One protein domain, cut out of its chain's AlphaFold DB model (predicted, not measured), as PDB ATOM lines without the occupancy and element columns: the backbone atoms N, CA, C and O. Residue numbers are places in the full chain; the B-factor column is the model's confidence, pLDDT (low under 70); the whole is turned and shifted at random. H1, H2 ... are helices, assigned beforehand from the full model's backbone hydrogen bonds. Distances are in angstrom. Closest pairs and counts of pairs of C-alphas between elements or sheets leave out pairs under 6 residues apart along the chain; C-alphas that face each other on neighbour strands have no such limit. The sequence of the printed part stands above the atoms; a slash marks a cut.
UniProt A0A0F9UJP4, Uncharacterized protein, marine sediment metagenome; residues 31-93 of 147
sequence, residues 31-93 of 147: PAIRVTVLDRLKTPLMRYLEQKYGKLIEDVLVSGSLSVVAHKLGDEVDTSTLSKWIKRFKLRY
ATOM      1  N   PRO A  31     136.459 202.909 175.411       42.78
ATOM      2  CA  PRO A  31     137.536 202.737 176.368       42.78
ATOM      3  C   PRO A  31     138.684 203.675 175.981       42.78
ATOM      4  O   PRO A  31     139.354 203.474 174.970       42.78
ATOM      5  N   ALA A  32     138.880 204.738 176.763       48.50
ATOM      6  CA  ALA A  32     139.815 205.814 176.439       48.50
ATOM      7  C   ALA A  32     141.242 205.559 176.954       48.50
ATOM      8  O   ALA A  32     141.953 206.493 177.311       48.50
ATOM      9  N   ILE A  33     141.692 204.302 176.948       52.41
ATOM     10  CA  ILE A  33     143.120 204.001 177.069       52.41
ATOM     11  C   ILE A  33     143.476 202.944 176.030       52.41
ATOM     12  O   ILE A  33     143.248 201.752 176.224       52.41
ATOM     13  N   ARG A  34     144.045 203.387 174.905       51.28
ATOM     14  CA  ARG A  34     144.763 202.495 173.990       51.28
ATOM     15  C   ARG A  34     146.122 202.198 174.620       51.28
ATOM     16  O   ARG A  34     147.114 202.836 174.283       51.28
ATOM     17  N   VAL A  35     146.149 201.305 175.608       57.16
ATOM     18  CA  VAL A  35     147.417 200.794 176.136       57.16
ATOM     19  C   VAL A  35     147.893 199.727 175.169       57.16
ATOM     20  O   VAL A  35     147.394 198.607 175.190       57.16
ATOM     21  N   THR A  36     148.846 200.069 174.312       64.94
ATOM     22  CA  THR A  36     149.565 199.061 173.535       64.94
ATOM     23  C   THR A  36     150.603 198.432 174.461       64.94
ATOM     24  O   THR A  36     151.537 199.112 174.897       64.94
ATOM     25  N   VAL A  37     150.444 197.156 174.818       74.44
ATOM     26  CA  VAL A  37     151.457 196.445 175.602       74.44
ATOM     27  C   VAL A  37     152.587 196.066 174.652       74.44
ATOM     28  O   VAL A  37     152.370 195.470 173.602       74.44
ATOM     29  N   LEU A  38     153.823 196.399 175.026       76.31
ATOM     30  CA  LEU A  38     155.001 196.007 174.252       76.31
ATOM     31  C   LEU A  38     155.049 194.479 174.101       76.31
ATOM     32  O   LEU A  38     155.000 193.760 175.100       76.31
ATOM     33  N   ASP A  39     155.247 193.977 172.880       76.75
ATOM     34  CA  ASP A  39     155.227 192.532 172.582       76.75
ATOM     35  C   ASP A  39     156.216 191.709 173.416       76.75
ATOM     36  O   ASP A  39     155.991 190.528 173.693       76.75
ATOM     37  N   ARG A  40     157.313 192.328 173.867       80.31
ATOM     38  CA  ARG A  40     158.308 191.703 174.756       80.31
ATOM     39  C   ARG A  40     157.752 191.365 176.143       80.31
ATOM     40  O   ARG A  40     158.276 190.475 176.798       80.31
ATOM     41  N   LEU A  41     156.715 192.070 176.589       82.25
ATOM     42  CA  LEU A  41     156.076 191.864 177.889       82.25
ATOM     43  C   LEU A  41     154.921 190.853 177.823       82.25
ATOM     44  O   LEU A  41     154.472 190.380 178.872       82.25
ATOM     45  N   LYS A  42     154.452 190.514 176.615       86.94
ATOM     46  CA  LYS A  42     153.389 189.531 176.390       86.94
ATOM     47  C   LYS A  42     153.901 188.119 176.653       86.94
ATOM     48  O   LYS A  42     154.996 187.745 176.231       86.94
ATOM     49  N   THR A  43     153.098 187.323 177.351       89.38
ATOM     50  CA  THR A  43     153.416 185.910 177.590       89.38
ATOM     51  C   THR A  43     153.177 185.080 176.320       89.38
ATOM     52  O   THR A  43     152.410 185.506 175.452       89.38
ATOM     53  N   PRO A  44     153.775 183.880 176.194       91.75
ATOM     54  CA  PRO A  44     153.503 182.985 175.067       91.75
ATOM     55  C   PRO A  44     152.011 182.673 174.899       91.75
ATOM     56  O   PRO A  44     151.509 182.671 173.780       91.75
ATOM     57  N   LEU A  45     151.290 182.500 176.014       90.94
ATOM     58  CA  LEU A  45     149.844 182.275 176.005       90.94
ATOM     59  C   LEU A  45     149.084 183.473 175.425       90.94
ATOM     60  O   LEU A  45     148.167 183.289 174.635       90.94
ATOM     61  N   MET A  46     149.482 184.703 175.760       90.50
ATOM     62  CA  MET A  46     148.859 185.899 175.183       90.50
ATOM     63  C   MET A  46     149.068 185.954 173.669       90.50
ATOM     64  O   MET A  46     148.105 186.157 172.942       90.50
ATOM     65  N   ARG A  47     150.291 185.692 173.191       90.62
ATOM     66  CA  ARG A  47     150.589 185.669 171.748       90.62
ATOM     67  C   ARG A  47     149.792 184.592 171.013       90.62
ATOM     68  O   ARG A  47     149.292 184.837 169.922       90.62
ATOM     69  N   TYR A  48     149.647 183.417 171.627       92.62
ATOM     70  CA  TYR A  48     148.811 182.344 171.095       92.62
ATOM     71  C   TYR A  48     147.349 182.784 170.946       92.62
ATOM     72  O   TYR A  48     146.753 182.589 169.889       92.62
ATOM     73  N   LEU A  49     146.780 183.425 171.971       91.12
ATOM     74  CA  LEU A  49     145.402 183.920 171.929       91.12
ATOM     75  C   LEU A  49     145.231 185.020 170.875       91.12
ATOM     76  O   LEU A  49     144.247 185.009 170.140       91.12
ATOM     77  N   GLU A  50     146.196 185.932 170.749       91.19
ATOM     78  CA  GLU A  50     146.175 186.965 169.706       91.19
ATOM     79  C   GLU A  50     146.173 186.353 168.303       91.19
ATOM     80  O   GLU A  50     145.390 186.767 167.449       91.19
ATOM     81  N   GLN A  51     146.994 185.323 168.083       91.38
ATOM     82  CA  GLN A  51     147.052 184.602 166.814       91.38
ATOM     83  C   GLN A  51     145.762 183.820 166.531       91.38
ATOM     84  O   GLN A  51     145.279 183.819 165.401       91.38
ATOM     85  N   LYS A  52     145.186 183.173 167.550       92.50
ATOM     86  CA  LYS A  52     143.969 182.360 167.429       92.50
ATOM     87  C   LYS A  52     142.724 183.200 167.156       92.50
ATOM     88  O   LYS A  52     141.910 182.837 166.313       92.50
ATOM     89  N   TYR A  53     142.570 184.309 167.876       88.38
ATOM     90  CA  TYR A  53     141.369 185.147 167.830       88.38
ATOM     91  C   TYR A  53     141.504 186.362 166.902       88.38
ATOM     92  O   TYR A  53     140.521 187.080 166.697       88.38
ATOM     93  N   GLY A  54     142.696 186.615 166.346       87.06
ATOM     94  CA  GLY A  54     142.963 187.720 165.419       87.06
ATOM     95  C   GLY A  54     142.743 189.105 166.034       87.06
ATOM     96  O   GLY A  54     142.434 190.060 165.322       87.06
ATOM     97  N   LYS A  55     142.826 189.211 167.364       86.12
ATOM     98  CA  LYS A  55     142.584 190.440 168.129       86.12
ATOM     99  C   LYS A  55     143.676 190.628 169.161       86.12
ATOM    100  O   LYS A  55     144.098 189.664 169.789       86.12
ATOM    101  N   LEU A  56     144.061 191.882 169.363       87.06
ATOM    102  CA  LEU A  56     144.988 192.276 170.413       87.06
ATOM    103  C   LEU A  56     144.422 191.922 171.788       87.06
ATOM    104  O   LEU A  56     143.244 192.165 172.081       87.06
ATOM    105  N   ILE A  57     145.263 191.334 172.637       87.44
ATOM    106  CA  ILE A  57     144.828 190.870 173.952       87.44
ATOM    107  C   ILE A  57     144.433 192.050 174.839       87.44
ATOM    108  O   ILE A  57     143.532 191.922 175.661       87.44
ATOM    109  N   GLU A  58     145.053 193.215 174.650       84.38
ATOM    110  CA  GLU A  58     144.739 194.440 175.379       84.38
ATOM    111  C   GLU A  58     143.298 194.885 175.109       84.38
ATOM    112  O   GLU A  58     142.540 195.122 176.051       84.38
ATOM    113  N   ASP A  59     142.887 194.898 173.841       82.69
ATOM    114  CA  ASP A  59     141.527 195.270 173.439       82.69
ATOM    115  C   ASP A  59     140.499 194.304 174.033       82.69
ATOM    116  O   ASP A  59     139.454 194.708 174.555       82.69
ATOM    117  N   VAL A  60     140.813 193.008 174.006       84.81
ATOM    118  CA  VAL A  60     139.958 191.967 174.580       84.81
ATOM    119  C   VAL A  60     139.850 192.142 176.097       84.81
ATOM    120  O   VAL A  60     138.734 192.165 176.625       84.81
ATOM    121  N   LEU A  61     140.971 192.371 176.786       84.50
ATOM    122  CA  LEU A  61     141.051 192.587 178.232       84.50
ATOM    123  C   LEU A  61     140.387 193.884 178.704       84.50
ATOM    124  O   LEU A  61     140.122 194.002 179.898       84.50
ATOM    125  N   VAL A  62     140.081 194.843 177.831       80.50
ATOM    126  CA  VAL A  62     139.349 196.076 178.188       80.50
ATOM    127  C   VAL A  62     137.855 195.987 177.821       80.50
ATOM    128  O   VAL A  62     137.036 196.758 178.315       80.50
ATOM    129  N   SER A  63     137.449 194.984 177.040       78.06
ATOM    130  CA  SER A  63     136.131 194.919 176.389       78.06
ATOM    131  C   SER A  63     134.905 194.558 177.258       78.06
ATOM    132  O   SER A  63     133.831 194.329 176.692       78.06
ATOM    133  N   GLY A  64     135.011 194.456 178.589       75.94
ATOM    134  CA  GLY A  64     133.869 194.075 179.447       75.94
ATOM    135  C   GLY A  64     134.245 193.538 180.830       75.94
ATOM    136  O   GLY A  64     135.345 193.774 181.299       75.94
ATOM    137  N   SER A  65     133.374 192.813 181.531       81.69
ATOM    138  CA  SER A  65     133.738 192.148 182.800       81.69
ATOM    139  C   SER A  65     134.680 190.953 182.568       81.69
ATOM    140  O   SER A  65     134.763 190.441 181.455       81.69
ATOM    141  N   LEU A  66     135.392 190.487 183.603       85.19
ATOM    142  CA  LEU A  66     136.315 189.344 183.477       85.19
ATOM    143  C   LEU A  66     135.625 188.089 182.930       85.19
ATOM    144  O   LEU A  66     136.191 187.420 182.075       85.19
ATOM    145  N   SER A  67     134.397 187.807 183.370       84.06
ATOM    146  CA  SER A  67     133.611 186.659 182.903       84.06
ATOM    147  C   SER A  67     133.270 186.762 181.416       84.06
ATOM    148  O   SER A  67     133.383 185.789 180.682       84.06
ATOM    149  N   VAL A  68     132.917 187.964 180.944       84.50
ATOM    150  CA  VAL A  68     132.657 188.208 179.515       84.50
ATOM    151  C   VAL A  68     133.934 188.038 178.694       84.50
ATOM    152  O   VAL A  68     133.888 187.536 177.575       84.50
ATOM    153  N   VAL A  69     135.077 188.462 179.234       87.12
ATOM    154  CA  VAL A  69     136.374 188.305 178.570       87.12
ATOM    155  C   VAL A  69     136.794 186.833 178.500       87.12
ATOM    156  O   VAL A  69     137.232 186.405 177.438       87.12
ATOM    157  N   ALA A  70     136.613 186.059 179.575       88.56
ATOM    158  CA  ALA A  70     136.881 184.619 179.591       88.56
ATOM    159  C   ALA A  70     136.052 183.888 178.525       88.56
ATOM    160  O   ALA A  70     136.617 183.228 177.656       88.56
ATOM    161  N   HIS A  71     134.747 184.160 178.478       87.94
ATOM    162  CA  HIS A  71     133.856 183.570 177.481       87.94
ATOM    163  C   HIS A  71     134.232 183.963 176.038       87.94
ATOM    164  O   HIS A  71     134.130 183.161 175.113       87.94
ATOM    165  N   LYS A  72     134.695 185.201 175.801       86.19
ATOM    166  CA  LYS A  72     135.192 185.624 174.473       86.19
ATOM    167  C   LYS A  72     136.463 184.890 174.044       86.19
ATOM    168  O   LYS A  72     136.715 184.804 172.846       86.19
ATOM    169  N   LEU A  73     137.246 184.408 175.004       88.00
ATOM    170  CA  LEU A  73     138.447 183.599 174.798       88.00
ATOM    171  C   LEU A  73     138.149 182.093 174.904       88.00
ATOM    172  O   LEU A  73     139.068 181.310 175.133       88.00
ATOM    173  N   GLY A  74     136.877 181.692 174.776       87.06
ATOM    174  CA  GLY A  74     136.467 180.288 174.800       87.06
ATOM    175  C   GLY A  74     136.724 179.588 176.134       87.06
ATOM    176  O   GLY A  74     136.952 178.383 176.138       87.06
ATOM    177  N   ASP A  75     136.760 180.341 177.237       87.94
ATOM    178  CA  ASP A  75     137.084 179.855 178.583       87.94
ATOM    179  C   ASP A  75     138.447 179.138 178.682       87.94
ATOM    180  O   ASP A  75     138.721 178.407 179.628       87.94
ATOM    181  N   GLU A  76     139.361 179.407 177.741       88.44
ATOM    182  CA  GLU A  76     140.738 178.888 177.761       88.44
ATOM    183  C   GLU A  76     141.591 179.503 178.875       88.44
ATOM    184  O   GLU A  76     142.674 179.008 179.196       88.44
ATOM    185  N   VAL A  77     141.135 180.628 179.432       89.06
ATOM    186  CA  VAL A  77     141.850 181.389 180.450       89.06
ATOM    187  C   VAL A  77     140.918 181.729 181.599       89.06
ATOM    188  O   VAL A  77     139.930 182.445 181.430       89.06
ATOM    189  N   ASP A  78     141.316 181.313 182.797       91.19
ATOM    190  CA  ASP A  78     140.603 181.648 184.022       91.19
ATOM    191  C   ASP A  78     140.538 183.157 184.270       91.19
ATOM    192  O   ASP A  78     141.498 183.912 184.063       91.19
ATOM    193  N   THR A  79     139.433 183.591 184.872       88.69
ATOM    194  CA  THR A  79     139.228 184.980 185.313       88.69
ATOM    195  C   THR A  79     140.334 185.474 186.253       88.69
ATOM    196  O   THR A  79     140.689 186.655 186.228       88.69
ATOM    197  N   SER A  80     140.932 184.576 187.044       88.88
ATOM    198  CA  SER A  80     142.061 184.877 187.931       88.88
ATOM    199  C   SER A  80     143.320 185.276 187.149       88.88
ATOM    200  O   SER A  80     143.999 186.244 187.505       88.88
ATOM    201  N   THR A  81     143.602 184.588 186.044       90.25
ATOM    202  CA  THR A  81     144.727 184.867 185.145       90.25
ATOM    203  C   THR A  81     144.492 186.158 184.367       90.25
ATOM    204  O   THR A  81     145.375 187.019 184.333       90.25
ATOM    205  N   LEU A  82     143.277 186.363 183.852       89.50
ATOM    206  CA  LEU A  82     142.882 187.617 183.197       89.50
ATOM    207  C   LEU A  82     143.025 188.822 184.144       89.50
ATOM    208  O   LEU A  82     143.559 189.862 183.758       89.50
ATOM    209  N   SER A  83     142.621 188.667 185.409       84.69
ATOM    210  CA  SER A  83     142.786 189.690 186.450       84.69
ATOM    211  C   SER A  83     144.259 190.031 186.697       84.69
ATOM    212  O   SER A  83     144.629 191.207 186.748       84.69
ATOM    213  N   LYS A  84     145.134 189.017 186.778       87.75
ATOM    214  CA  LYS A  84     146.587 189.219 186.914       87.75
ATOM    215  C   LYS A  84     147.168 189.982 185.726       87.75
ATOM    216  O   LYS A  84     147.988 190.874 185.933       87.75
ATOM    217  N   TRP A  85     146.744 189.675 184.499       87.75
ATOM    218  CA  TRP A  85     147.200 190.392 183.305       87.75
ATOM    219  C   TRP A  85     146.756 191.852 183.315       87.75
ATOM    220  O   TRP A  85     147.590 192.738 183.156       87.75
ATOM    221  N   ILE A  86     145.480 192.120 183.602       82.25
ATOM    222  CA  ILE A  86     144.956 193.490 183.700       82.25
ATOM    223  C   ILE A  86     145.730 194.313 184.732       82.25
ATOM    224  O   ILE A  86     146.077 195.459 184.449       82.25
ATOM    225  N   LYS A  87     146.045 193.728 185.895       80.06
ATOM    226  CA  LYS A  87     146.857 194.385 186.930       80.06
ATOM    227  C   LYS A  87     148.290 194.633 186.464       80.06
ATOM    228  O   LYS A  87     148.782 195.751 186.583       80.06
ATOM    229  N   ARG A  88     148.948 193.613 185.903       81.56
ATOM    230  CA  ARG A  88     150.337 193.697 185.425       81.56
ATOM    231  C   ARG A  88     150.516 194.787 184.369       81.56
ATOM    232  O   ARG A  88     151.507 195.507 184.405       81.56
ATOM    233  N   PHE A  89     149.561 194.902 183.452       77.31
ATOM    234  CA  PHE A  89     149.599 195.855 182.342       77.31
ATOM    235  C   PHE A  89     148.862 197.166 182.635       77.31
ATOM    236  O   PHE A  89     148.805 198.033 181.769       77.31
ATOM    237  N   LYS A  90     148.301 197.320 183.842       71.88
ATOM    238  CA  LYS A  90     147.523 198.495 184.268       71.88
ATOM    239  C   LYS A  90     146.433 198.891 183.255       71.88
ATOM    240  O   LYS A  90     146.191 200.070 183.028       71.88
ATOM    241  N   LEU A  91     145.759 197.898 182.666       72.19
ATOM    242  CA  LEU A  91     144.776 198.098 181.585       72.19
ATOM    243  C   LEU A  91     143.440 198.671 182.075       72.19
ATOM    244  O   LEU A  91     142.624 199.118 181.273       72.19
ATOM    245  N   ARG A  92     143.185 198.626 183.387       68.75
ATOM    246  CA  ARG A  92     141.988 199.188 184.021       68.75
ATOM    247  C   ARG A  92     142.372 199.937 185.289       68.75
ATOM    248  O   ARG A  92     143.212 199.460 186.057       68.75
ATOM    249  N   TYR A  93     141.722 201.074 185.526       58.84
ATOM    250  CA  TYR A  93     141.795 201.755 186.813       58.84
ATOM    251  C   TYR A  93     140.929 201.014 187.835       58.84
ATOM    252  O   TYR A  93     139.769 200.698 187.579       58.84
TER     253      TYR A  93
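This is residues 31 to 93 of the 147 residues of an uncharacterized protein of marine sediment metagenome (UniProt A0A0F9UJP4). Four short helices make a small rounded body, with H1 at one end, H4 at the opposite end, and H2 and H3 between these two levels, set at steep angles to their neighbours. The stretch before H1, residues 31 to 43, has no named element and runs along the outside. The printed part has 63 residues with four named helices, in the order H1, H2, H3, H4, and no named strand; the class is all helix. The whole is compact, with a radius of gyration of the C-alphas of 10.6 A and spans of 24 by 23 by 18 A.

H1, residues 44 to 53, and H2, residues 57 to 62, only just touch, with 3 pairs of C-alphas within 8 A. Their closest C-alphas, of Glu 50 and Ile 57, are 5.9 A apart, and their lines are about perpendicular at 80 degrees. H2 and H3, residues 66 to 72, only just touch, also with 3 pairs; the closest C-alphas, of Leu 61 and Val 69, are 6.4 A apart, at a steep tilt of 48 degrees, opposite ways. H3 touches H4, residues 79 to 88, closest at the C-alphas of Leu 66 and Thr 79, 5.6 A, only just about perpendicular at 71 degrees. H2 and H4 are close but not clearly touching, with the C-alphas of Leu 61 and Ile 86 6.8 A apart. H1 is apart from H3 and H4. In H1, H2, H3 and H4 every O i to N i+4 pair is within hydrogen-bond range.

H1 measures 14.3 A from C-alpha 44 at (153.503, 182.985, 175.067) to C-alpha 53. H4 measures 14.1 A and ends with C-alpha 88 at (150.337, 193.697, 185.425). H2 and H3 measure 8.7 A and 9.8 A.

The C-alphas farthest apart, of Lys 52 and Tyr 93, are 27.5 A apart. The printed part has no cut. H1 to H2 and H2 to H3 are tight links, and H3 to H4 is a short one. Residues 31 to 36 and 92 to 93 have pLDDT under 70; the mean of the printed part is 81.6.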